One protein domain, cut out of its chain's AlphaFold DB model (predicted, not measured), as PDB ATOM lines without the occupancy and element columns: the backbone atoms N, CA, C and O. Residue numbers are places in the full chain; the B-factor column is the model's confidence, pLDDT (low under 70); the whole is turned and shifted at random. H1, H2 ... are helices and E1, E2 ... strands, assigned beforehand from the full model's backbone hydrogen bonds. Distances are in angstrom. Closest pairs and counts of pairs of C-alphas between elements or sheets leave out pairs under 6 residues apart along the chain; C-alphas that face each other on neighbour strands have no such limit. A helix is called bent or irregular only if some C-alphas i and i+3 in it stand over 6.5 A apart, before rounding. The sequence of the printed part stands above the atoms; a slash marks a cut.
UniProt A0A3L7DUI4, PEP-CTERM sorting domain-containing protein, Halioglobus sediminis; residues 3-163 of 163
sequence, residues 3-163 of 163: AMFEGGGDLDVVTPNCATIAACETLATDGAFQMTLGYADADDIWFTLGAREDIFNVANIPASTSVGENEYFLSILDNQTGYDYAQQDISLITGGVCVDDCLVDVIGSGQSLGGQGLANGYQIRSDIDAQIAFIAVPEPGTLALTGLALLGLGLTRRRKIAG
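AT A GLANCE: This is residues 3 to 163 of the 163 residues of the protein "PEP-CTERM sorting domain-containing protein" of Halioglobus sediminis (UniProt A0A3L7DUI4). A strongly twisted, branched sheet of six strands, E1 to E6, makes the body, and from it a long tail, residues 138 to 163 with helix H3, sticks out and makes much of the length. E4, bent at residue 75, joins the two parts of the sheet: E3, E5 and E6 go with its first part, E2 and then E1 with its last, while short helices H1 and H2 sit at the margins. The printed part has 161 residues with three named helices and six named strands, which follow one another along the chain as E1, H1, E2, E3, H2, E4, E5, E6 and H3; the class is mixed, helices and strands, and the neighbour pairs E1 and E2, E2 and E4, E3 and E4, E4 and E5, and E5 and E6 are antiparallel. The whole is extended, with a radius of gyration of the C-alphas of 24.1 A and spans of 89 by 40 by 28 A.

IN THESE COORDINATES: E4, residues 66 to 79, is the longest strand by residues, 32.1 A from first to last C-alpha. E5 is residues 106 to 114, 25.6 A, and E6 is residues 124 to 134, 31.2 A. E3 is residues 45 to 49, E2 is residues 32 to 38 and E1 is residues 3 to 6, with C-alpha 3 at (125.652, 78.697, 121.400). H1 is residues 21 to 29 and H2 residues 55 to 58. H3, residues 142 to 161, is 28.9 A long and ends with C-alpha 161 at (140.644, 106.606, 176.648).

HOW THE PARTS SIT: E4 bends by 66 degrees at residue 75. E2 and E3 lie on one side of it, with N 36 and O 78 at 2.9 A and N 47 and O 71 at 3.0 A. E5 lies on the other side, with N 70 and O 110 at 2.8 A. E4, E5 and E6 form a meander, each strand the antiparallel neighbour of the one before; E4 and E5 are a hairpin, as are E5 and E6, where N 109 and O 129 are 2.9 A apart. E1 is an edge strand beside E2, with N 4 and O 35 at 2.9 A. H1 only grazes the sheet, with residues 28 to 29; the closest C-alphas of E1 and H1 are those of Phe 5 and Thr 29, 6.2 A apart. H2 is on the sheet at a height of 7.0 A, only just over none of the strands, since 2 of its C-alphas fall on E5; its closest C-alpha pair with E5 is Val 58 and Gly 114, 5.5 A. H3 is not on the sheet. In H1 every O i to N i+4 pair is within hydrogen-bond range, in H3 14 of 16, and H2 is too short for such a pair.

THE WHOLE: The C-alphas farthest apart, those of Phe 56 and Gly 163, are 89.0 A apart. Without the stretch that stands free, the body spans 42 by 34 by 20 A. The printed part has no cut. The links E1 to H1 and E4 to E5 are long. The mean pLDDT of the printed part is 86.0; residues 13 to 14, 136 to 140 and 162 to 163 are under 70.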
ATOM      1  N   ALA A   3     125.644  79.406 120.122       92.44
ATOM      2  CA  ALA A   3     125.652  78.697 121.400       92.44
ATOM      3  C   ALA A   3     127.050  78.773 122.022       92.44
ATOM      4  O   ALA A   3     128.045  78.600 121.318       92.44
ATOM      5  N   MET A   4     127.113  79.029 123.325       90.81
ATOM      6  CA  MET A   4     128.357  79.131 124.082       90.81
ATOM      7  C   MET A   4     128.477  77.967 125.057       90.81
ATOM      8  O   MET A   4     127.524  77.632 125.765       90.81
ATOM      9  N   PHE A   5     129.671  77.384 125.105       92.44
ATOM     10  CA  PHE A   5     130.021  76.274 125.979       92.44
ATOM     11  C   PHE A   5     131.285  76.629 126.761       92.44
ATOM     12  O   PHE A   5     132.163  77.320 126.247       92.44
ATOM     13  N   GLU A   6     131.376  76.161 128.002       90.44
ATOM     14  CA  GLU A   6     132.555  76.329 128.849       90.44
ATOM     15  C   GLU A   6     133.200  74.974 129.151       90.44
ATOM     16  O   GLU A   6     132.529  74.006 129.524       90.44
ATOM     17  N   GLY A   7     134.527  74.923 129.029       87.25
ATOM     18  CA  GLY A   7     135.317  73.711 129.215       87.25
ATOM     19  C   GLY A   7     135.459  72.899 127.928       87.25
ATOM     20  O   GLY A   7     135.414  73.449 126.833       87.25
ATOM     21  N   GLY A   8     135.664  71.591 128.085       84.38
ATOM     22  CA  GLY A   8     135.902  70.672 126.973       84.38
ATOM     23  C   GLY A   8     137.342  70.622 126.480       84.38
ATOM     24  O   GLY A   8     138.268  71.138 127.115       84.38
ATOM     25  N   GLY A   9     137.535  69.920 125.364       82.12
ATOM     26  CA  GLY A   9     138.799  69.928 124.638       82.12
ATOM     27  C   GLY A   9     139.048  71.285 123.977       82.12
ATOM     28  O   GLY A   9     138.142  71.874 123.401       82.12
ATOM     29  N   ASP A  10     140.291  71.765 124.043       79.69
ATOM     30  CA  ASP A  10     140.696  73.010 123.386       79.69
ATOM     31  C   ASP A  10     140.492  72.902 121.868       79.69
ATOM     32  O   ASP A  10     140.890  71.902 121.267       79.69
ATOM     33  N   LEU A  11     139.878  73.910 121.249       79.94
ATOM     34  CA  LEU A  11     139.742  74.017 119.800       79.94
ATOM     35  C   LEU A  11     140.671  75.130 119.320       79.94
ATOM     36  O   LEU A  11     140.345  76.312 119.393       79.94
ATOM     37  N   ASP A  12     141.824  74.741 118.788       74.62
ATOM     38  CA  ASP A  12     142.775  75.699 118.236       74.62
ATOM     39  C   ASP A  12     142.368  76.082 116.805       74.62
ATOM     40  O   ASP A  12     142.424  75.272 115.881       74.62
ATOM     41  N   VAL A  13     141.953  77.334 116.610       65.12
ATOM     42  CA  VAL A  13     141.511  77.865 115.308       65.12
ATOM     43  C   VAL A  13     142.701  78.273 114.413       65.12
ATOM     44  O   VAL A  13     142.561  78.413 113.192       65.12
ATOM     45  N   VAL A  14     143.900  78.431 114.988       65.62
ATOM     46  CA  VAL A  14     145.136  78.811 114.279       65.62
ATOM     47  C   VAL A  14     145.853  77.573 113.752       65.62
ATOM     48  O   VAL A  14     146.217  77.526 112.571       65.62
ATOM     49  N   THR A  15     145.997  76.550 114.593       72.31
ATOM     50  CA  THR A  15     146.456  75.213 114.207       72.31
ATOM     51  C   THR A  15     145.362  74.179 114.474       72.31
ATOM     52  O   THR A  15     145.427  73.494 115.493       72.31
ATOM     53  N   PRO A  16     144.383  74.022 113.548       70.81
ATOM     54  CA  PRO A  16     143.250  73.115 113.712       70.81
ATOM     55  C   PRO A  16     143.678  71.744 114.224       70.81
ATOM     56  O   PRO A  16     144.319  70.967 113.515       70.81
ATOM     57  N   ASN A  17     143.308  71.443 115.465       80.69
ATOM     58  CA  ASN A  17     143.623  70.180 116.131       80.69
ATOM     59  C   ASN A  17     142.542  69.104 115.909       80.69
ATOM     60  O   ASN A  17     142.603  68.018 116.487       80.69
ATOM     61  N   CYS A  18     141.580  69.379 115.025       82.88
ATOM     62  CA  CYS A  18     140.487  68.496 114.642       82.88
ATOM     63  C   CYS A  18     140.581  68.088 113.158       82.88
ATOM     64  O   CYS A  18     140.826  68.902 112.267       82.88
ATOM     65  N   ALA A  19     140.382  66.795 112.875       80.69
ATOM     66  CA  ALA A  19     140.612  66.207 111.548       80.69
ATOM     67  C   ALA A  19     139.394  66.239 110.604       80.69
ATOM     68  O   ALA A  19     139.531  65.966 109.416       80.69
ATOM     69  N   THR A  20     138.196  66.529 111.113       85.69
ATOM     70  CA  THR A  20     136.947  66.593 110.337       85.69
ATOM     71  C   THR A  20     136.037  67.667 110.924       85.69
ATOM     72  O   THR A  20     136.153  67.969 112.109       85.69
ATOM     73  N   ILE A  21     135.097  68.200 110.132       84.19
ATOM     74  CA  ILE A  21     134.078  69.151 110.621       84.19
ATOM     75  C   ILE A  21     133.368  68.582 111.851       84.19
ATOM     76  O   ILE A  21     133.366  69.219 112.895       84.19
ATOM     77  N   ALA A  22     132.899  67.333 111.768       87.62
ATOM     78  CA  ALA A  22     132.214  66.666 112.871       87.62
ATOM     79  C   ALA A  22     133.067  66.575 114.153       87.62
ATOM     80  O   ALA A  22     132.543  66.728 115.253       87.62
ATOM     81  N   ALA A  23     134.381  66.343 114.034       87.56
ATOM     82  CA  ALA A  23     135.274  66.331 115.192       87.56
ATOM     83  C   ALA A  23     135.450  67.735 115.794       87.56
ATOM     84  O   ALA A  23     135.474  67.866 117.013       87.56
ATOM     85  N   CYS A  24     135.539  68.773 114.956       85.56
ATOM     86  CA  CYS A  24     135.611  70.158 115.422       85.56
ATOM     87  C   CYS A  24     134.304  70.597 116.098       85.56
ATOM     88  O   CYS A  24     134.353  71.216 117.149       85.56
ATOM     89  N   GLU A  25     133.144  70.244 115.535       87.25
ATOM     90  CA  GLU A  25     131.826  70.513 116.129       87.25
ATOM     91  C   GLU A  25     131.648  69.775 117.458       87.25
ATOM     92  O   GLU A  25     131.118  70.337 118.414       87.25
ATOM     93  N   THR A  26     132.138  68.534 117.543       89.75
ATOM     94  CA  THR A  26     132.147  67.782 118.804       89.75
ATOM     95  C   THR A  26     132.999  68.503 119.842       89.75
ATOM     96  O   THR A  26     132.505  68.755 120.928       89.75
ATOM     97  N   LEU A  27     134.233  68.901 119.509       88.19
ATOM     98  CA  LEU A  27     135.101  69.642 120.434       88.19
ATOM     99  C   LEU A  27     134.502  70.995 120.843       88.19
ATOM    100  O   LEU A  27     134.510  71.325 122.021       88.19
ATOM    101  N   ALA A  28     133.912  71.735 119.901       87.31
ATOM    102  CA  ALA A  28     133.254  73.016 120.167       87.31
ATOM    103  C   ALA A  28     132.040  72.901 121.108       87.31
ATOM    104  O   ALA A  28     131.623  73.897 121.695       87.31
ATOM    105  N   THR A  29     131.459  71.704 121.233       92.00
ATOM    106  CA  THR A  29     130.283  71.427 122.071       92.00
ATOM    107  C   THR A  29     130.582  70.485 123.243       92.00
ATOM    108  O   THR A  29     129.675  70.171 124.010       92.00
ATOM    109  N   ASP A  30     131.841  70.070 123.436       90.69
ATOM    110  CA  ASP A  30     132.299  69.147 124.494       90.69
ATOM    111  C   ASP A  30     132.418  69.835 125.869       90.69
ATOM    112  O   ASP A  30     133.285  69.530 126.682       90.69
ATOM    113  N   GLY A  31     131.560  70.816 126.134       91.81
ATOM    114  CA  GLY A  31     131.578  71.635 127.340       91.81
ATOM    115  C   GLY A  31     130.215  71.701 128.012       91.81
ATOM    116  O   GLY A  31     129.203  71.209 127.508       91.81
ATOM    117  N   ALA A  32     130.176  72.350 129.171       94.50
ATOM    118  CA  ALA A  32     128.912  72.729 129.779       94.50
ATOM    119  C   ALA A  32     128.281  73.839 128.935       94.50
ATOM    120  O   ALA A  32     128.919  74.857 128.674       94.50
ATOM    121  N   PHE A  33     127.039  73.647 128.498       94.00
ATOM    122  CA  PHE A  33     126.292  74.702 127.824       94.00
ATOM    123  C   PHE A  33     126.063  75.874 128.785       94.00
ATOM    124  O   PHE A  33     125.626  75.665 129.915       94.00
ATOM    125  N   GLN A  34     126.355  77.088 128.323       93.69
ATOM    126  CA  GLN A  34     126.275  78.302 129.131       93.69
ATOM    127  C   GLN A  34     125.151  79.226 128.682       93.69
ATOM    128  O   GLN A  34     124.363  79.682 129.504       93.69
ATOM    129  N   MET A  35     125.063  79.524 127.387       94.50
ATOM    130  CA  MET A  35     124.037  80.429 126.873       94.50
ATOM    131  C   MET A  35     123.842  80.295 125.367       94.50
ATOM    132  O   MET A  35     124.705  79.779 124.654       94.50
ATOM    133  N   THR A  36     122.709  80.797 124.879       95.25
ATOM    134  CA  THR A  36     122.445  80.985 123.448       95.25
ATOM    135  C   THR A  36     122.161  82.450 123.154       95.25
ATOM    136  O   THR A  36     121.312  83.046 123.803       95.25
ATOM    137  N   LEU A  37     122.818  82.996 122.133       95.00
ATOM    138  CA  LEU A  37     122.584  84.332 121.588       95.00
ATOM    139  C   LEU A  37     121.816  84.244 120.267       95.00
ATOM    140  O   LEU A  37     122.011  83.310 119.477       95.00
ATOM    141  N   GLY A  38     120.970  85.220 119.964       95.12
ATOM    142  CA  GLY A  38     120.253  85.255 118.697       95.12
ATOM    143  C   GLY A  38     119.307  86.436 118.561       95.12
ATOM    144  O   GLY A  38     119.491  87.449 119.213       95.12
ATOM    145  N   TYR A  39     118.327  86.272 117.673       94.81
ATOM    146  CA  TYR A  39     117.319  87.281 117.364       94.81
ATOM    147  C   TYR A  39     116.065  87.023 118.208       94.81
ATOM    148  O   TYR A  39     115.346  86.049 117.955       94.81
ATOM    149  N   ALA A  40     115.843  87.848 119.220       93.00
ATOM    150  CA  ALA A  40     114.650  87.921 120.049       93.00
ATOM    151  C   ALA A  40     113.774  89.132 119.696       93.00
ATOM    152  O   ALA A  40     112.547  89.020 119.779       93.00
ATOM    153  N   ASP A  41     114.378  90.246 119.282       90.38
ATOM    154  CA  ASP A  41     113.691  91.504 118.986       90.38
ATOM    155  C   ASP A  41     114.050  92.071 117.596       90.38
ATOM    156  O   ASP A  41     114.633  91.389 116.747       90.38
ATOM    157  N   ALA A  42     113.569  93.285 117.311       90.44
ATOM    158  CA  ALA A  42     113.779  93.963 116.032       90.44
ATOM    159  C   ALA A  42     115.100  94.750 115.961       90.44
ATOM    160  O   ALA A  42     115.481  95.168 114.864       90.44
ATOM    161  N   ASP A  43     115.753  94.958 117.104       90.38
ATOM    162  CA  ASP A  43     117.022  95.674 117.244       90.38
ATOM    163  C   ASP A  43     118.214  94.722 117.056       90.38
ATOM    164  O   ASP A  43     119.314  95.144 116.680       90.38
ATOM    165  N   ASP A  44     117.972  93.418 117.208       92.56
ATOM    166  CA  ASP A  44     118.932  92.368 116.921       92.56
ATOM    167  C   ASP A  44     119.302  92.305 115.431       92.56
ATOM    168  O   ASP A  44     118.487  92.030 114.540       92.56
ATOM    169  N   ILE A  45     120.590  92.464 115.142       91.38
ATOM    170  CA  ILE A  45     121.122  92.419 113.786       91.38
ATOM    171  C   ILE A  45     122.506  91.778 113.758       91.38
ATOM    172  O   ILE A  45     123.347  91.999 114.624       91.38
ATOM    173  N   TRP A  46     122.766  91.005 112.707       90.94
ATOM    174  CA  TRP A  46     124.110  90.613 112.303       90.94
ATOM    175  C   TRP A  46     124.312  91.058 110.867       90.94
ATOM    176  O   TRP A  46     123.540  90.686 109.978       90.94
ATOM    177  N   PHE A  47     125.384  91.795 110.614       88.38
ATOM    178  CA  PHE A  47     125.797  92.083 109.250       88.38
ATOM    179  C   PHE A  47     127.310  92.007 109.084       88.38
ATOM    180  O   PHE A  47     128.079  92.077 110.041       88.38
ATOM    181  N   THR A  48     127.727  91.852 107.830       89.00
ATOM    182  CA  THR A  48     129.133  91.902 107.445       89.00
ATOM    183  C   THR A  48     129.324  93.023 106.433       89.00
ATOM    184  O   THR A  48     128.695  93.028 105.371       89.00
ATOM    185  N   LEU A  49     130.201  93.973 106.740       88.62
ATOM    186  CA  LEU A  49     130.605  95.037 105.829       88.62
ATOM    187  C   LEU A  49     131.821  94.602 105.012       88.62
ATOM    188  O   LEU A  49     132.712  93.906 105.494       88.62
ATOM    189  N   GLY A  50     131.855  95.010 103.742       86.50
ATOM    190  CA  GLY A  50     132.995  94.736 102.860       86.50
ATOM    191  C   GLY A  50     133.232  93.251 102.562       86.50
ATOM    192  O   GLY A  50     134.321  92.900 102.108       86.50
ATOM    193  N   ALA A  51     132.233  92.393 102.802       85.06
ATOM    194  CA  ALA A  51     132.321  90.965 102.535       85.06
ATOM    195  C   ALA A  51     132.626  90.696 101.055       85.06
ATOM    196  O   ALA A  51     132.016  91.275 100.153       85.06
ATOM    197  N   ARG A  52     133.557  89.778 100.791       80.88
ATOM    198  CA  ARG A  52     133.791  89.268  99.434       80.88
ATOM    199  C   ARG A  52     132.705  88.263  99.053       80.88
ATOM    200  O   ARG A  52     132.488  87.294  99.767       80.88
ATOM    201  N   GLU A  53     132.094  88.445  97.882       78.50
ATOM    202  CA  GLU A  53     131.027  87.554  97.389       78.50
ATOM    203  C   GLU A  53     131.535  86.189  96.883       78.50
ATOM    204  O   GLU A  53     130.758  85.249  96.731       78.50
ATOM    205  N   ASP A  54     132.841  86.049  96.631       83.12
ATOM    206  CA  ASP A  54     133.433  84.821  96.093       83.12
ATOM    207  C   ASP A  54     134.140  83.994  97.174       83.12
ATOM    208  O   ASP A  54     135.348  84.116  97.406       83.12
ATOM    209  N   ILE A  55     133.370  83.112  97.809       77.12
ATOM    210  CA  ILE A  55     133.838  82.230  98.884       77.12
ATOM    211  C   ILE A  55     134.952  81.264  98.444       77.12
ATOM    212  O   ILE A  55     135.816  80.904  99.245       77.12
ATOM    213  N   PHE A  56     134.994  80.874  97.163       74.69
ATOM    214  CA  PHE A  56     136.013  79.952  96.653       74.69
ATOM    215  C   PHE A  56     137.381  80.620  96.548       74.69
ATOM    216  O   PHE A  56     138.411  79.971  96.741       74.69
ATOM    217  N   ASN A  57     137.400  81.929  96.300       83.62
ATOM    218  CA  ASN A  57     138.629  82.704  96.315       83.62
ATOM    219  C   ASN A  57     139.106  83.024  97.738       83.62
ATOM    220  O   ASN A  57     140.314  83.075  97.963       83.62
ATOM    221  N   VAL A  58     138.196  83.159  98.711       87.00
ATOM    222  CA  VAL A  58     138.552  83.456 100.112       87.00
ATOM    223  C   VAL A  58     139.393  82.350 100.758       87.00
ATOM    224  O   VAL A  58     140.315  82.653 101.519       87.00
ATOM    225  N   ALA A  59     139.176  81.087 100.382       86.31
ATOM    226  CA  ALA A  59     139.974  79.962 100.875       86.31
ATOM    227  C   ALA A  59     141.478  80.073 100.537       86.31
ATOM    228  O   ALA A  59     142.314  79.509 101.240       86.31
ATOM    229  N   ASN A  60     141.838  80.815  99.484       88.81
ATOM    230  CA  ASN A  60     143.229  81.017  99.063       88.81
ATOM    231  C   ASN A  60     143.845  82.323  99.594       88.81
ATOM    232  O   ASN A  60     145.043  82.552  99.417       88.81
ATOM    233  N   ILE A  61     143.047  83.187 100.226       90.75
ATOM    234  CA  ILE A  61     143.511  84.461 100.783       90.75
ATOM    235  C   ILE A  61     144.313  84.196 102.069       90.75
ATOM    236  O   ILE A  61     143.881  83.366 102.878       90.75
ATOM    237  N   PRO A  62     145.454  84.886 102.293       90.69
ATOM    238  CA  PRO A  62     146.268  84.693 103.489       90.69
ATOM    239  C   PRO A  62     145.485  84.833 104.793       90.69
ATOM    240  O   PRO A  62     144.623  85.701 104.918       90.69
ATOM    241  N   ALA A  63     145.849  84.022 105.790       87.56
ATOM    242  CA  ALA A  63     145.162  83.959 107.084       87.56
ATOM    243  C   ALA A  63     145.170  85.278 107.879       87.56
ATOM    244  O   ALA A  63     144.367  85.442 108.784       87.56
ATOM    245  N   SER A  64     146.060  86.216 107.547       88.06
ATOM    246  CA  SER A  64     146.147  87.544 108.168       88.06
ATOM    247  C   SER A  64     145.409  88.643 107.398       88.06
ATOM    248  O   SER A  64     145.455  89.806 107.789       88.06
ATOM    249  N   THR A  65     144.789  88.321 106.261       90.31
ATOM    250  CA  THR A  65     144.101  89.309 105.424       90.31
ATOM    251  C   THR A  65     142.616  89.320 105.750       90.31
ATOM    252  O   THR A  65     141.951  88.298 105.585       90.31
ATOM    253  N   SER A  66     142.103  90.484 106.153       90.94
ATOM    254  CA  SER A  66     140.668  90.697 106.337       90.94
ATOM    255  C   SER A  66     139.919  90.633 105.000       90.94
ATOM    256  O   SER A  66     140.360  91.169 103.977       90.94
ATOM    257  N   VAL A  67     138.792  89.929 105.013       91.88
ATOM    258  CA  VAL A  67     137.869  89.722 103.888       91.88
ATOM    259  C   VAL A  67     136.452  90.209 104.197       91.88
ATOM    260  O   VAL A  67     135.565  90.045 103.360       91.88
ATOM    261  N   GLY A  68     136.254  90.794 105.379       91.44
ATOM    262  CA  GLY A  68     135.005  91.383 105.840       91.44
ATOM    263  C   GLY A  68     135.097  91.779 107.312       91.44
ATOM    264  O   GLY A  68     135.877  91.201 108.069       91.44
ATOM    265  N   GLU A  69     134.293  92.754 107.706       91.12
ATOM    266  CA  GLU A  69     134.116  93.179 109.096       91.12
ATOM    267  C   GLU A  69     132.727  92.745 109.547       91.12
ATOM    268  O   GLU A  69     131.753  92.997 108.841       91.12
ATOM    269  N   ASN A  70     132.641  92.043 110.670       90.88
ATOM    270  CA  ASN A  70     131.393  91.534 111.219       90.88
ATOM    271  C   ASN A  70     130.973  92.407 112.388       90.88
ATOM    272  O   ASN A  70     131.789  92.678 113.261       90.88
ATOM    273  N   GLU A  71     129.701  92.758 112.424       90.88
ATOM    274  CA  GLU A  71     129.074  93.467 113.532       90.88
ATOM    275  C   GLU A  71     127.829  92.688 113.937       90.88
ATOM    276  O   GLU A  71     127.073  92.210 113.078       90.88
ATOM    277  N   TYR A  72     127.626  92.532 115.240       91.25
ATOM    278  CA  TYR A  72     126.474  91.832 115.780       91.25
ATOM    279  C   TYR A  72     125.960  92.495 117.054       91.25
ATOM    280  O   TYR A  72     126.703  92.846 117.969       91.25
ATOM    281  N   PHE A  73     124.645  92.618 117.091       93.38
ATOM    282  CA  PHE A  73     123.840  93.132 118.181       93.38
ATOM    283  C   PHE A  73     122.791  92.053 118.409       93.38
ATOM    284  O   PHE A  73     122.036  91.752 117.488       93.38
ATOM    285  N   LEU A  74     122.866  91.349 119.533       94.19
ATOM    286  CA  LEU A  74     122.098  90.125 119.749       94.19
ATOM    287  C   LEU A  74     121.554  90.056 121.169       94.19
ATOM    288  O   LEU A  74     122.208  90.471 122.128       94.19
ATOM    289  N   SER A  75     120.422  89.385 121.294       94.94
ATOM    290  CA  SER A  75     119.774  89.066 122.555       94.94
ATOM    291  C   SER A  75     120.193  87.697 123.084       94.94
ATOM    292  O   SER A  75     120.506  86.767 122.326       94.94
ATOM    293  N   ILE A  76     120.168  87.541 124.404       95.06
ATOM    294  CA  ILE A  76     120.365  86.264 125.090       95.06
ATOM    295  C   ILE A  76     119.027  85.514 125.103       95.06
ATOM    296  O   ILE A  76     118.065  85.913 125.752       95.06
ATOM    297  N   LEU A  77     118.967  84.387 124.392       95.31
ATOM    298  CA  LEU A  77     117.770  83.547 124.262       95.31
ATOM    299  C   LEU A  77     117.638  82.515 125.387       95.31
ATOM    300  O   LEU A  77     116.531  82.174 125.796       95.31
ATOM    301  N   ASP A  78     118.770  81.985 125.846       95.44
ATOM    302  CA  ASP A  78     118.850  81.066 126.983       95.44
ATOM    303  C   ASP A  78     120.104  81.395 127.790       95.44
ATOM    304  O   ASP A  78     121.167  81.626 127.212       95.44
ATOM    305  N   ASN A  79     119.972  81.408 129.112       93.88
ATOM    306  CA  ASN A  79     121.018  81.782 130.049       93.88
ATOM    307  C   ASN A  79     121.106  80.757 131.186       93.88
ATOM    308  O   ASN A  79     120.263  80.728 132.084       93.88
ATOM    309  N   GLN A  80     122.160  79.945 131.163       94.38
ATOM    310  CA  GLN A  80     122.469  78.935 132.176       94.38
ATOM    311  C   GLN A  80     123.707  79.288 133.011       94.38
ATOM    312  O   GLN A  80     124.140  78.483 133.835       94.38
ATOM    313  N   THR A  81     124.245  80.502 132.867       90.06
ATOM    314  CA  THR A  81     125.454  80.929 133.592       90.06
ATOM    315  C   THR A  81     125.196  81.241 135.065       90.06
ATOM    316  O   THR A  81     126.124  81.267 135.872       90.06
ATOM    317  N   GLY A  82     123.934  81.495 135.427       88.94
ATOM    318  CA  GLY A  82     123.537  81.933 136.766       88.94
ATOM    319  C   GLY A  82     123.801  83.416 137.050       88.94
ATOM    320  O   GLY A  82     123.636  83.841 138.194       88.94
ATOM    321  N   TYR A  83     124.197  84.197 136.040       88.81
ATOM    322  CA  TYR A  83     124.351  85.648 136.130       88.81
ATOM    323  C   TYR A  83     123.195  86.376 135.452       88.81
ATOM    324  O   TYR A  83     122.680  85.912 134.439       88.81
ATOM    325  N   ASP A  84     122.851  87.554 135.967       89.69
ATOM    326  CA  ASP A  84     121.947  88.476 135.287       89.69
ATOM    327  C   ASP A  84     122.754  89.471 134.440       89.69
ATOM    328  O   ASP A  84     123.749  90.051 134.900       89.69
ATOM    329  N   TYR A  85     122.306  89.696 133.206       91.06
ATOM    330  CA  TYR A  85     122.959  90.581 132.244       91.06
ATOM    331  C   TYR A  85     122.173  91.876 132.065       91.06
ATOM    332  O   TYR A  85     120.946  91.899 132.152       91.06
ATOM    333  N   ALA A  86     122.904  92.975 131.912       91.81
ATOM    334  CA  ALA A  86     122.333  94.274 131.620       91.81
ATOM    335  C   ALA A  86     122.271  94.447 130.106       91.81
ATOM    336  O   ALA A  86     123.263  94.211 129.416       91.81
ATOM    337  N   GLN A  87     121.135  94.928 129.615       91.94
ATOM    338  CA  GLN A  87     121.027  95.362 128.233       91.94
ATOM    339  C   GLN A  87     121.885  96.610 127.982       91.94
ATOM    340  O   GLN A  87     122.130  97.430 128.875       91.94
ATOM    341  N   GLN A  88     122.346  96.736 126.746       91.75
ATOM    342  CA  GLN A  88     123.253  97.759 126.259       91.75
ATOM    343  C   GLN A  88     122.541  98.608 125.207       91.75
ATOM    344  O   GLN A  88     121.900  98.082 124.302       91.75
ATOM    345  N   ASP A  89     122.672  99.928 125.332       91.81
ATOM    346  CA  ASP A  89     122.056 100.897 124.424       91.81
ATOM    347  C   ASP A  89     122.873 101.037 123.131       91.81
ATOM    348  O   ASP A  89     124.049 101.422 123.160       91.81
ATOM    349  N   ILE A  90     122.237 100.746 121.995       91.56
ATOM    350  CA  ILE A  90     122.833 100.804 120.654       91.56
ATOM    351  C   ILE A  90     122.490 102.090 119.888       91.56
ATOM    352  O   ILE A  90     122.961 102.273 118.766       91.56
ATOM    353  N   SER A  91     121.727 103.019 120.475       88.75
ATOM    354  CA  SER A  91     121.235 104.238 119.808       88.75
ATOM    355  C   SER A  91     122.338 105.166 119.281       88.75
ATOM    356  O   SER A  91     122.110 105.944 118.351       88.75
ATOM    357  N   LEU A  92     123.542 105.089 119.857       84.44
ATOM    358  CA  LEU A  92     124.708 105.891 119.470       84.44
ATOM    359  C   LEU A  92     125.822 105.064 118.813       84.44
ATOM    360  O   LEU A  92     126.906 105.596 118.559       84.44
ATOM    361  N   ILE A  93     125.584 103.779 118.548       82.12
ATOM    362  CA  ILE A  93     126.601 102.876 118.013       82.12
ATOM    363  C   ILE A  93     126.525 102.849 116.487       82.12
ATOM    364  O   ILE A  93     125.463 102.694 115.886       82.12
ATOM    365  N   THR A  94     127.679 103.014 115.842       75.19
ATOM    366  CA  THR A  94     127.783 102.971 114.378       75.19
ATOM    367  C   THR A  94     127.362 101.596 113.872       75.19
ATOM    368  O   THR A  94     127.956 100.597 114.257       75.19
ATOM    369  N   GLY A  95     126.358 101.548 112.996       74.62
ATOM    370  CA  GLY A  95     125.830 100.289 112.463       74.62
ATOM    371  C   GLY A  95     124.765  99.623 113.341       74.62
ATOM    372  O   GLY A  95     124.118  98.694 112.867       74.62
ATOM    373  N   GLY A  96     124.520 100.134 114.552       75.38
ATOM    374  CA  GLY A  96     123.354  99.763 115.345       75.38
ATOM    375  C   GLY A  96     122.075 100.213 114.639       75.38
ATOM    376  O   GLY A  96     121.972 101.356 114.180       75.38
ATOM    377  N   VAL A  97     121.106  99.310 114.518       80.00
ATOM    378  CA  VAL A  97     119.783  99.633 113.988       80.00
ATOM    379  C   VAL A  97     118.831  99.682 115.168       80.00
ATOM    380  O   VAL A  97     118.490  98.649 115.717       80.00
ATOM    381  N   CYS A  98     118.411 100.887 115.548       85.12
ATOM    382  CA  CYS A  98     117.345 101.043 116.526       85.12
ATOM    383  C   CYS A  98     115.991 101.136 115.814       85.12
ATOM    384  O   CYS A  98     115.662 102.152 115.193       85.12
ATOM    385  N   VAL A  99     115.240 100.046 115.873       86.25
ATOM    386  CA  VAL A  99     113.877  99.882 115.371       86.25
ATOM    387  C   VAL A  99     112.854  99.928 116.511       86.25
ATOM    388  O   VAL A  99     111.760 100.449 116.278       86.25
ATOM    389  N   ASP A 100     113.188  99.433 117.706       87.25
ATOM    390  CA  ASP A 100     112.302  99.372 118.877       87.25
ATOM    391  C   ASP A 100     112.833 100.189 120.071       87.25
ATOM    392  O   ASP A 100     112.650 101.413 120.098       87.25
ATOM    393  N   ASP A 101     113.471  99.555 121.057       90.75
ATOM    394  CA  ASP A 101     113.909 100.192 122.305       90.75
ATOM    395  C   ASP A 101     115.404 100.551 122.322       90.75
ATOM    396  O   ASP A 101     115.869 101.229 123.245       90.75
ATOM    397  N   CYS A 102     116.122 100.200 121.253       92.44
ATOM    398  CA  CYS A 102     117.561 100.369 121.091       92.44
ATOM    399  C   CYS A 102     118.384  99.574 122.116       92.44
ATOM    400  O   CYS A 102     119.515  99.979 122.409       92.44
ATOM    401  N   LEU A 103     117.854  98.495 122.691       92.44
ATOM    402  CA  LEU A 103     118.537  97.716 123.715       92.44
ATOM    403  C   LEU A 103     118.847  96.308 123.212       92.44
ATOM    404  O   LEU A 103     117.978  95.609 122.722       92.44
ATOM    405  N   VAL A 104     120.091  95.865 123.397       93.88
ATOM    406  CA  VAL A 104     120.506  94.478 123.114       93.88
ATOM    407  C   VAL A 104     121.339  93.927 124.260       93.88
ATOM    408  O   VAL A 104     121.990  94.679 124.983       93.88
ATOM    409  N   ASP A 105     121.374  92.612 124.444       93.81
ATOM    410  CA  ASP A 105     122.162  92.017 125.531       93.81
ATOM    411  C   ASP A 105     123.661  91.962 125.206       93.81
ATOM    412  O   ASP A 105     124.523  92.189 126.064       93.81
ATOM    413  N   VAL A 106     123.985  91.671 123.947       92.94
ATOM    414  CA  VAL A 106     125.346  91.446 123.468       92.94
ATOM    415  C   VAL A 106     125.635  92.351 122.289       92.94
ATOM    416  O   VAL A 106     124.908  92.366 121.300       92.94
ATOM    417  N   ILE A 107     126.755  93.056 122.383       92.31
ATOM    418  CA  ILE A 107     127.324  93.823 121.283       92.31
ATOM    419  C   ILE A 107     128.664  93.196 120.973       92.31
ATOM    420  O   ILE A 107     129.456  92.945 121.881       92.31
ATOM    421  N   GLY A 108     128.962  92.981 119.707       91.31
ATOM    422  CA  GLY A 108     130.318  92.654 119.350       91.31
ATOM    423  C   GLY A 108     130.632  92.880 117.896       91.31
ATOM    424  O   GLY A 108     129.773  93.151 117.059       91.31
ATOM    425  N   SER A 109     131.923  92.791 117.637       90.94
ATOM    426  CA  SER A 109     132.515  93.112 116.355       90.94
ATOM    427  C   SER A 109     133.629  92.124 116.058       90.94
ATOM    428  O   SER A 109     134.051  91.346 116.918       90.94
ATOM    429  N   GLY A 110     134.095  92.098 114.822       91.50
ATOM    430  CA  GLY A 110     135.180  91.215 114.452       91.50
ATOM    431  C   GLY A 110     135.553  91.316 112.993       91.50
ATOM    432  O   GLY A 110     134.979  92.078 112.217       91.50
ATOM    433  N   GLN A 111     136.507  90.491 112.596       91.81
ATOM    434  CA  GLN A 111     136.942  90.392 111.214       91.81
ATOM    435  C   GLN A 111     136.839  88.955 110.731       91.81
ATOM    436  O   GLN A 111     137.242  88.007 111.403       91.81
ATOM    437  N   SER A 112     136.324  88.796 109.521       90.69
ATOM    438  CA  SER A 112     136.525  87.572 108.764       90.69
ATOM    439  C   SER A 112     137.879  87.657 108.079       90.69
ATOM    440  O   SER A 112     138.171  88.622 107.378       90.69
ATOM    441  N   LEU A 113     138.706  86.638 108.264       90.50
ATOM    442  CA  LEU A 113     140.045  86.519 107.709       90.50
ATOM    443  C   LEU A 113     140.103  85.404 106.657       90.50
ATOM    444  O   LEU A 113     139.284  84.479 106.634       90.50
ATOM    445  N   GLY A 114     141.104  85.485 105.780       90.06
ATOM    446  CA  GLY A 114     141.334  84.508 104.720       90.06
ATOM    447  C   GLY A 114     141.483  83.064 105.213       90.06
ATOM    448  O   GLY A 114     141.974  82.787 106.312       90.06
ATOM    449  N   GLY A 115     141.069  82.118 104.370       89.25
ATOM    450  CA  GLY A 115     141.049  80.690 104.689       89.25
ATOM    451  C   GLY A 115     142.341  79.935 104.405       89.25
ATOM    452  O   GLY A 115     142.368  78.722 104.599       89.25
ATOM    453  N   GLN A 116     143.420  80.596 103.963       88.69
ATOM    454  CA  GLN A 116     144.643  79.892 103.566       88.69
ATOM    455  C   GLN A 116     145.132  78.962 104.684       88.69
ATOM    456  O   GLN A 116     145.286  79.375 105.834       88.69
ATOM    457  N   GLY A 117     145.374  77.696 104.343       84.75
ATOM    458  CA  GLY A 117     145.846  76.682 105.287       84.75
ATOM    459  C   GLY A 117     144.759  76.053 106.162       84.75
ATOM    460  O   GLY A 117     145.089  75.188 106.967       84.75
ATOM    461  N   LEU A 118     143.487  76.440 106.013       83.25
ATOM    462  CA  LEU A 118     142.388  75.651 106.562       83.25
ATOM    463  C   LEU A 118     142.247  74.346 105.777       83.25
ATOM    464  O   LEU A 118     142.386  74.305 104.554       83.25
ATOM    465  N   ALA A 119     141.964  73.274 106.506       75.25
ATOM    466  CA  ALA A 119     141.646  71.966 105.956       75.25
ATOM    467  C   ALA A 119     140.187  71.611 106.276       75.25
ATOM    468  O   ALA A 119     139.487  72.336 106.982       75.25
ATOM    469  N   ASN A 120     139.726  70.466 105.773       73.94
ATOM    470  CA  ASN A 120     138.468  69.838 106.191       73.94
ATOM    471  C   ASN A 120     137.182  70.597 105.821       73.94
ATOM    472  O   ASN A 120     136.138  70.300 106.380       73.94
ATOM    473  N   GLY A 121     137.222  71.517 104.851       76.62
ATOM    474  CA  GLY A 121     136.025  72.187 104.323       76.62
ATOM    475  C   GLY A 121     135.727  73.562 104.926       76.62
ATOM    476  O   GLY A 121     134.820  74.231 104.440       76.62
ATOM    477  N   TYR A 122     136.510  74.025 105.904       83.19
ATOM    478  CA  TYR A 122     136.466  75.421 106.344       83.19
ATOM    479  C   TYR A 122     137.167  76.330 105.330       83.19
ATOM    480  O   TYR A 122     138.221  75.986 104.795       83.19
ATOM    481  N   GLN A 123     136.578  77.496 105.064       85.62
ATOM    482  CA  GLN A 123     137.037  78.417 104.013       85.62
ATOM    483  C   GLN A 123     137.377  79.815 104.538       85.62
ATOM    484  O   GLN A 123     137.968  80.607 103.809       85.62
ATOM    485  N   ILE A 124     137.001  80.119 105.781       87.38
ATOM    486  CA  ILE A 124     137.105  81.439 106.406       87.38
ATOM    487  C   ILE A 124     137.466  81.234 107.875       87.38
ATOM    488  O   ILE A 124     137.029  80.260 108.490       87.38
ATOM    489  N   ARG A 125     138.259  82.152 108.424       86.31
ATOM    490  CA  ARG A 125     138.448  82.295 109.871       86.31
ATOM    491  C   ARG A 125     137.694  83.529 110.328       86.31
ATOM    492  O   ARG A 125     137.616  84.491 109.571       86.31
ATOM    493  N   SER A 126     137.192  83.523 111.547       86.75
ATOM    494  CA  SER A 126     136.628  84.727 112.143       86.75
ATOM    495  C   SER A 126     137.340  84.991 113.455       86.75
ATOM    496  O   SER A 126     137.508  84.072 114.252       86.75
ATOM    497  N   ASP A 127     137.772  86.229 113.631       85.50
ATOM    498  CA  ASP A 127     138.267  86.759 114.894       85.50
ATOM    499  C   ASP A 127     137.198  87.711 115.418       85.50
ATOM    500  O   ASP A 127     136.811  88.647 114.714       85.50
ATOM    501  N   ILE A 128     136.609  87.374 116.560       85.44
ATOM    502  CA  ILE A 128     135.350  87.944 117.025       85.44
ATOM    503  C   ILE A 128     135.494  88.316 118.497       85.44
ATOM    504  O   ILE A 128     135.719  87.445 119.336       85.44
ATOM    505  N   ASP A 129     135.265  89.593 118.794       87.06
ATOM    506  CA  ASP A 129     135.266  90.156 120.139       87.06
ATOM    507  C   ASP A 129     133.847  90.571 120.532       87.06
ATOM    508  O   ASP A 129     133.237  91.433 119.890       87.06
ATOM    509  N   ALA A 130     133.324  89.962 121.599       86.94
ATOM    510  CA  ALA A 130     131.989  90.229 122.125       86.94
ATOM    511  C   ALA A 130     132.056  90.882 123.508       86.94
ATOM    512  O   ALA A 130     132.849  90.488 124.367       86.94
ATOM    513  N   GLN A 131     131.161  91.833 123.749       87.56
ATOM    514  CA  GLN A 131     130.932  92.455 125.038       87.56
ATOM    515  C   GLN A 131     129.530  92.116 125.542       87.56
ATOM    516  O   GLN A 131     128.521  92.413 124.900       87.56
ATOM    517  N   ILE A 132     129.483  91.557 126.750       87.88
ATOM    518  CA  ILE A 132     128.254  91.333 127.508       87.88
ATOM    519  C   ILE A 132     128.354  92.153 128.792       87.88
ATOM    520  O   ILE A 132     129.318  92.015 129.552       87.88
ATOM    521  N   ALA A 133     127.384  93.031 129.030       84.00
ATOM    522  CA  ALA A 133     127.332  93.808 130.259       84.00
ATOM    523  C   ALA A 133     126.641  92.997 131.364       84.00
ATOM    524  O   ALA A 133     125.571  92.429 131.174       84.00
ATOM    525  N   PHE A 134     127.243  92.948 132.550       80.44
ATOM    526  CA  PHE A 134     126.616  92.338 133.723       80.44
ATOM    527  C   PHE A 134     125.739  93.368 134.427       80.44
ATOM    528  O   PHE A 134     126.138  94.534 134.547       80.44
ATOM    529  N   ILE A 135     124.595  92.944 134.974       78.31
ATOM    530  CA  ILE A 135     123.928  93.769 135.983       78.31
ATOM    531  C   ILE A 135     124.919  93.883 137.133       78.31
ATOM    532  O   ILE A 135     125.295  92.882 137.743       78.31
ATOM    533  N   ALA A 136     125.386  95.103 137.403       67.50
ATOM    534  CA  ALA A 136     126.249  95.355 138.540       67.50
ATOM    535  C   ALA A 136     125.508  94.880 139.791       67.50
ATOM    536  O   ALA A 136     124.562  95.531 140.237       67.50
ATOM    537  N   VAL A 137     125.907  93.724 140.329       63.28
ATOM    538  CA  VAL A 137     125.375  93.224 141.592       63.28
ATOM    539  C   VAL A 137     125.724  94.298 142.617       63.28
ATOM    540  O   VAL A 137     126.919  94.532 142.829       63.28
ATOM    541  N   PRO A 138     124.737  94.997 143.213       60.44
ATOM    542  CA  PRO A 138     125.031  96.016 144.203       60.44
ATOM    543  C   PRO A 138     125.914  95.370 145.259       60.44
ATOM    544  O   PRO A 138     125.547  94.310 145.778       60.44
ATOM    545  N   GLU A 139     127.086  95.958 145.523       69.88
ATOM    546  CA  GLU A 139     127.997  95.418 146.526       69.88
ATOM    547  C   GLU A 139     127.173  95.098 147.773       69.88
ATOM    548  O   GLU A 139     126.423  95.966 148.244       69.88
ATOM    549  N   PRO A 140     127.222  93.850 148.274       67.06
ATOM    550  CA  PRO A 140     126.323  93.448 149.330       67.06
ATOM    551  C   PRO A 140     126.519  94.429 150.479       67.06
ATOM    552  O   PRO A 140     127.646  94.692 150.907       67.06
ATOM    553  N   GLY A 141     125.416  94.993 150.982       74.75
ATOM    554  CA  GLY A 141     125.431  96.000 152.046       74.75
ATOM    555  C   GLY A 141     126.187  95.562 153.307       74.75
ATOM    556  O   GLY A 141     126.388  96.372 154.202       74.75
ATOM    557  N   THR A 142     126.646  94.309 153.374       79.31
ATOM    558  CA  THR A 142     127.628  93.763 154.312       79.31
ATOM    559  C   THR A 142     128.954  94.528 154.330       79.31
ATOM    560  O   THR A 142     129.501  94.690 155.418       79.31
ATOM    561  N   LEU A 143     129.462  95.053 153.206       79.94
ATOM    562  CA  LEU A 143     130.668  95.901 153.202       79.94
ATOM    563  C   LEU A 143     130.391  97.254 153.861       79.94
ATOM    564  O   LEU A 143     131.133  97.676 154.750       79.94
ATOM    565  N   ALA A 144     129.269  97.886 153.513       82.94
ATOM    566  CA  ALA A 144     128.819  99.114 154.161       82.94
ATOM    567  C   ALA A 144     128.542  98.900 155.662       82.94
ATOM    568  O   ALA A 144     128.941  99.716 156.493       82.94
ATOM    569  N   LEU A 145     127.928  97.771 156.032       85.94
ATOM    570  CA  LEU A 145     127.665  97.371 157.419       85.94
ATOM    571  C   LEU A 145     128.948  97.079 158.191       85.94
ATOM    572  O   LEU A 145     129.056  97.463 159.351       85.94
ATOM    573  N   THR A 146     129.932  96.445 157.557       90.25
ATOM    574  CA  THR A 146     131.243  96.181 158.159       90.25
ATOM    575  C   THR A 146     132.007  97.488 158.358       90.25
ATOM    576  O   THR A 146     132.577  97.709 159.427       90.25
ATOM    577  N   GLY A 147     131.943  98.409 157.392       87.88
ATOM    578  CA  GLY A 147     132.470  99.768 157.523       87.88
ATOM    579  C   GLY A 147     131.819 100.542 158.673       87.88
ATOM    580  O   GLY A 147     132.517 101.105 159.517       87.88
ATOM    581  N   LEU A 148     130.487 100.508 158.772       89.12
ATOM    582  CA  LEU A 148     129.730 101.116 159.873       89.12
ATOM    583  C   LEU A 148     130.047 100.472 161.229       89.12
ATOM    584  O   LEU A 148     130.205 101.181 162.225       89.12
ATOM    585  N   ALA A 149     130.192  99.149 161.279       91.00
ATOM    586  CA  ALA A 149     130.555  98.423 162.491       91.00
ATOM    587  C   ALA A 149     131.965  98.803 162.974       91.00
ATOM    588  O   ALA A 149     132.160  99.085 164.158       91.00
ATOM    589  N   LEU A 150     132.940  98.886 162.063       90.31
ATOM    590  CA  LEU A 150     134.307  99.312 162.374       90.31
ATOM    591  C   LEU A 150     134.363 100.777 162.823       90.31
ATOM    592  O   LEU A 150     135.058 101.098 163.791       90.31
ATOM    593  N   LEU A 151     133.589 101.659 162.184       91.94
ATOM    594  CA  LEU A 151     133.455 103.055 162.598       91.94
ATOM    595  C   LEU A 151     132.863 103.159 164.016       91.94
ATOM    596  O   LEU A 151     133.400 103.879 164.863       91.94
ATOM    597  N   GLY A 152     131.809 102.392 164.311       91.62
ATOM    598  CA  GLY A 152     131.197 102.316 165.641       91.62
ATOM    599  C   GLY A 152     132.161 101.802 166.721       91.62
ATOM    600  O   GLY A 152     132.233 102.363 167.821       91.62
ATOM    601  N   LEU A 153     132.972 100.790 166.404       90.94
ATOM    602  CA  LEU A 153     134.017 100.268 167.293       90.94
ATOM    603  C   LEU A 153     135.152 101.283 167.525       90.94
ATOM    604  O   LEU A 153     135.651 101.428 168.644       90.94
ATOM    605  N   GLY A 154     135.534 102.046 166.499       89.31
ATOM    606  CA  GLY A 154     136.534 103.112 166.617       89.31
ATOM    607  C   GLY A 154     136.086 104.258 167.531       89.31
ATOM    608  O   GLY A 154     136.852 104.722 168.383       89.31
ATOM    609  N   LEU A 155     134.827 104.687 167.407       89.62
ATOM    610  CA  LEU A 155     134.249 105.761 168.224       89.62
ATOM    611  C   LEU A 155     134.062 105.345 169.691       89.62
ATOM    612  O   LEU A 155     134.330 106.135 170.601       89.62
ATOM    613  N   THR A 156     133.663 104.097 169.942       86.81
ATOM    614  CA  THR A 156     133.526 103.561 171.308       86.81
ATOM    615  C   THR A 156     134.876 103.406 172.012       86.81
ATOM    616  O   THR A 156     134.979 103.717 173.201       86.81
ATOM    617  N   ARG A 157     135.945 103.027 171.295       83.25
ATOM    618  CA  ARG A 157     137.303 102.943 171.864       83.25
ATOM    619  C   ARG A 157     137.863 104.312 172.268       83.25
ATOM    620  O   ARG A 157     138.512 104.404 173.307       83.25
ATOM    621  N   ARG A 158     137.577 105.382 171.512       77.19
ATOM    622  CA  ARG A 158     138.015 106.752 171.858       77.19
ATOM    623  C   ARG A 158     137.384 107.272 173.152       77.19
ATOM    624  O   ARG A 158     138.077 107.909 173.938       77.19
ATOM    625  N   ARG A 159     136.111 106.956 173.419       75.56
ATOM    626  CA  ARG A 159     135.435 107.352 174.672       75.56
ATOM    627  C   ARG A 159     136.036 106.711 175.925       75.56
ATOM    628  O   ARG A 159     136.019 107.348 176.965       75.56
ATOM    629  N   LYS A 160     136.587 105.495 175.829       72.81
ATOM    630  CA  LYS A 160     137.240 104.806 176.960       72.81
ATOM    631  C   LYS A 160     138.630 105.340 177.321       72.81
ATOM    632  O   LYS A 160     139.120 105.012 178.387       72.81
ATOM    633  N   ILE A 161     139.288 106.071 176.420       72.44
ATOM    634  CA  ILE A 161     140.644 106.606 176.648       72.44
ATOM    635  C   ILE A 161     140.584 108.054 177.164       72.44
ATOM    636  O   ILE A 161     141.514 108.509 177.819       72.44
ATOM    637  N   ALA A 162     139.505 108.781 176.863       62.41
ATOM    638  CA  ALA A 162     139.344 110.199 177.192       62.41
ATOM    639  C   ALA A 162     138.560 110.483 178.494       62.41
ATOM    640  O   ALA A 162     138.281 111.647 178.770       62.41
ATOM    641  N   GLY A 163     138.183 109.458 179.264       53.09
ATOM    642  CA  GLY A 163     137.522 109.577 180.570       53.09
ATOM    643  C   GLY A 163     138.155 108.633 181.574       53.09
ATOM    644  O   GLY A 163     138.193 109.009 182.762       53.09
TER     645      GLY A 163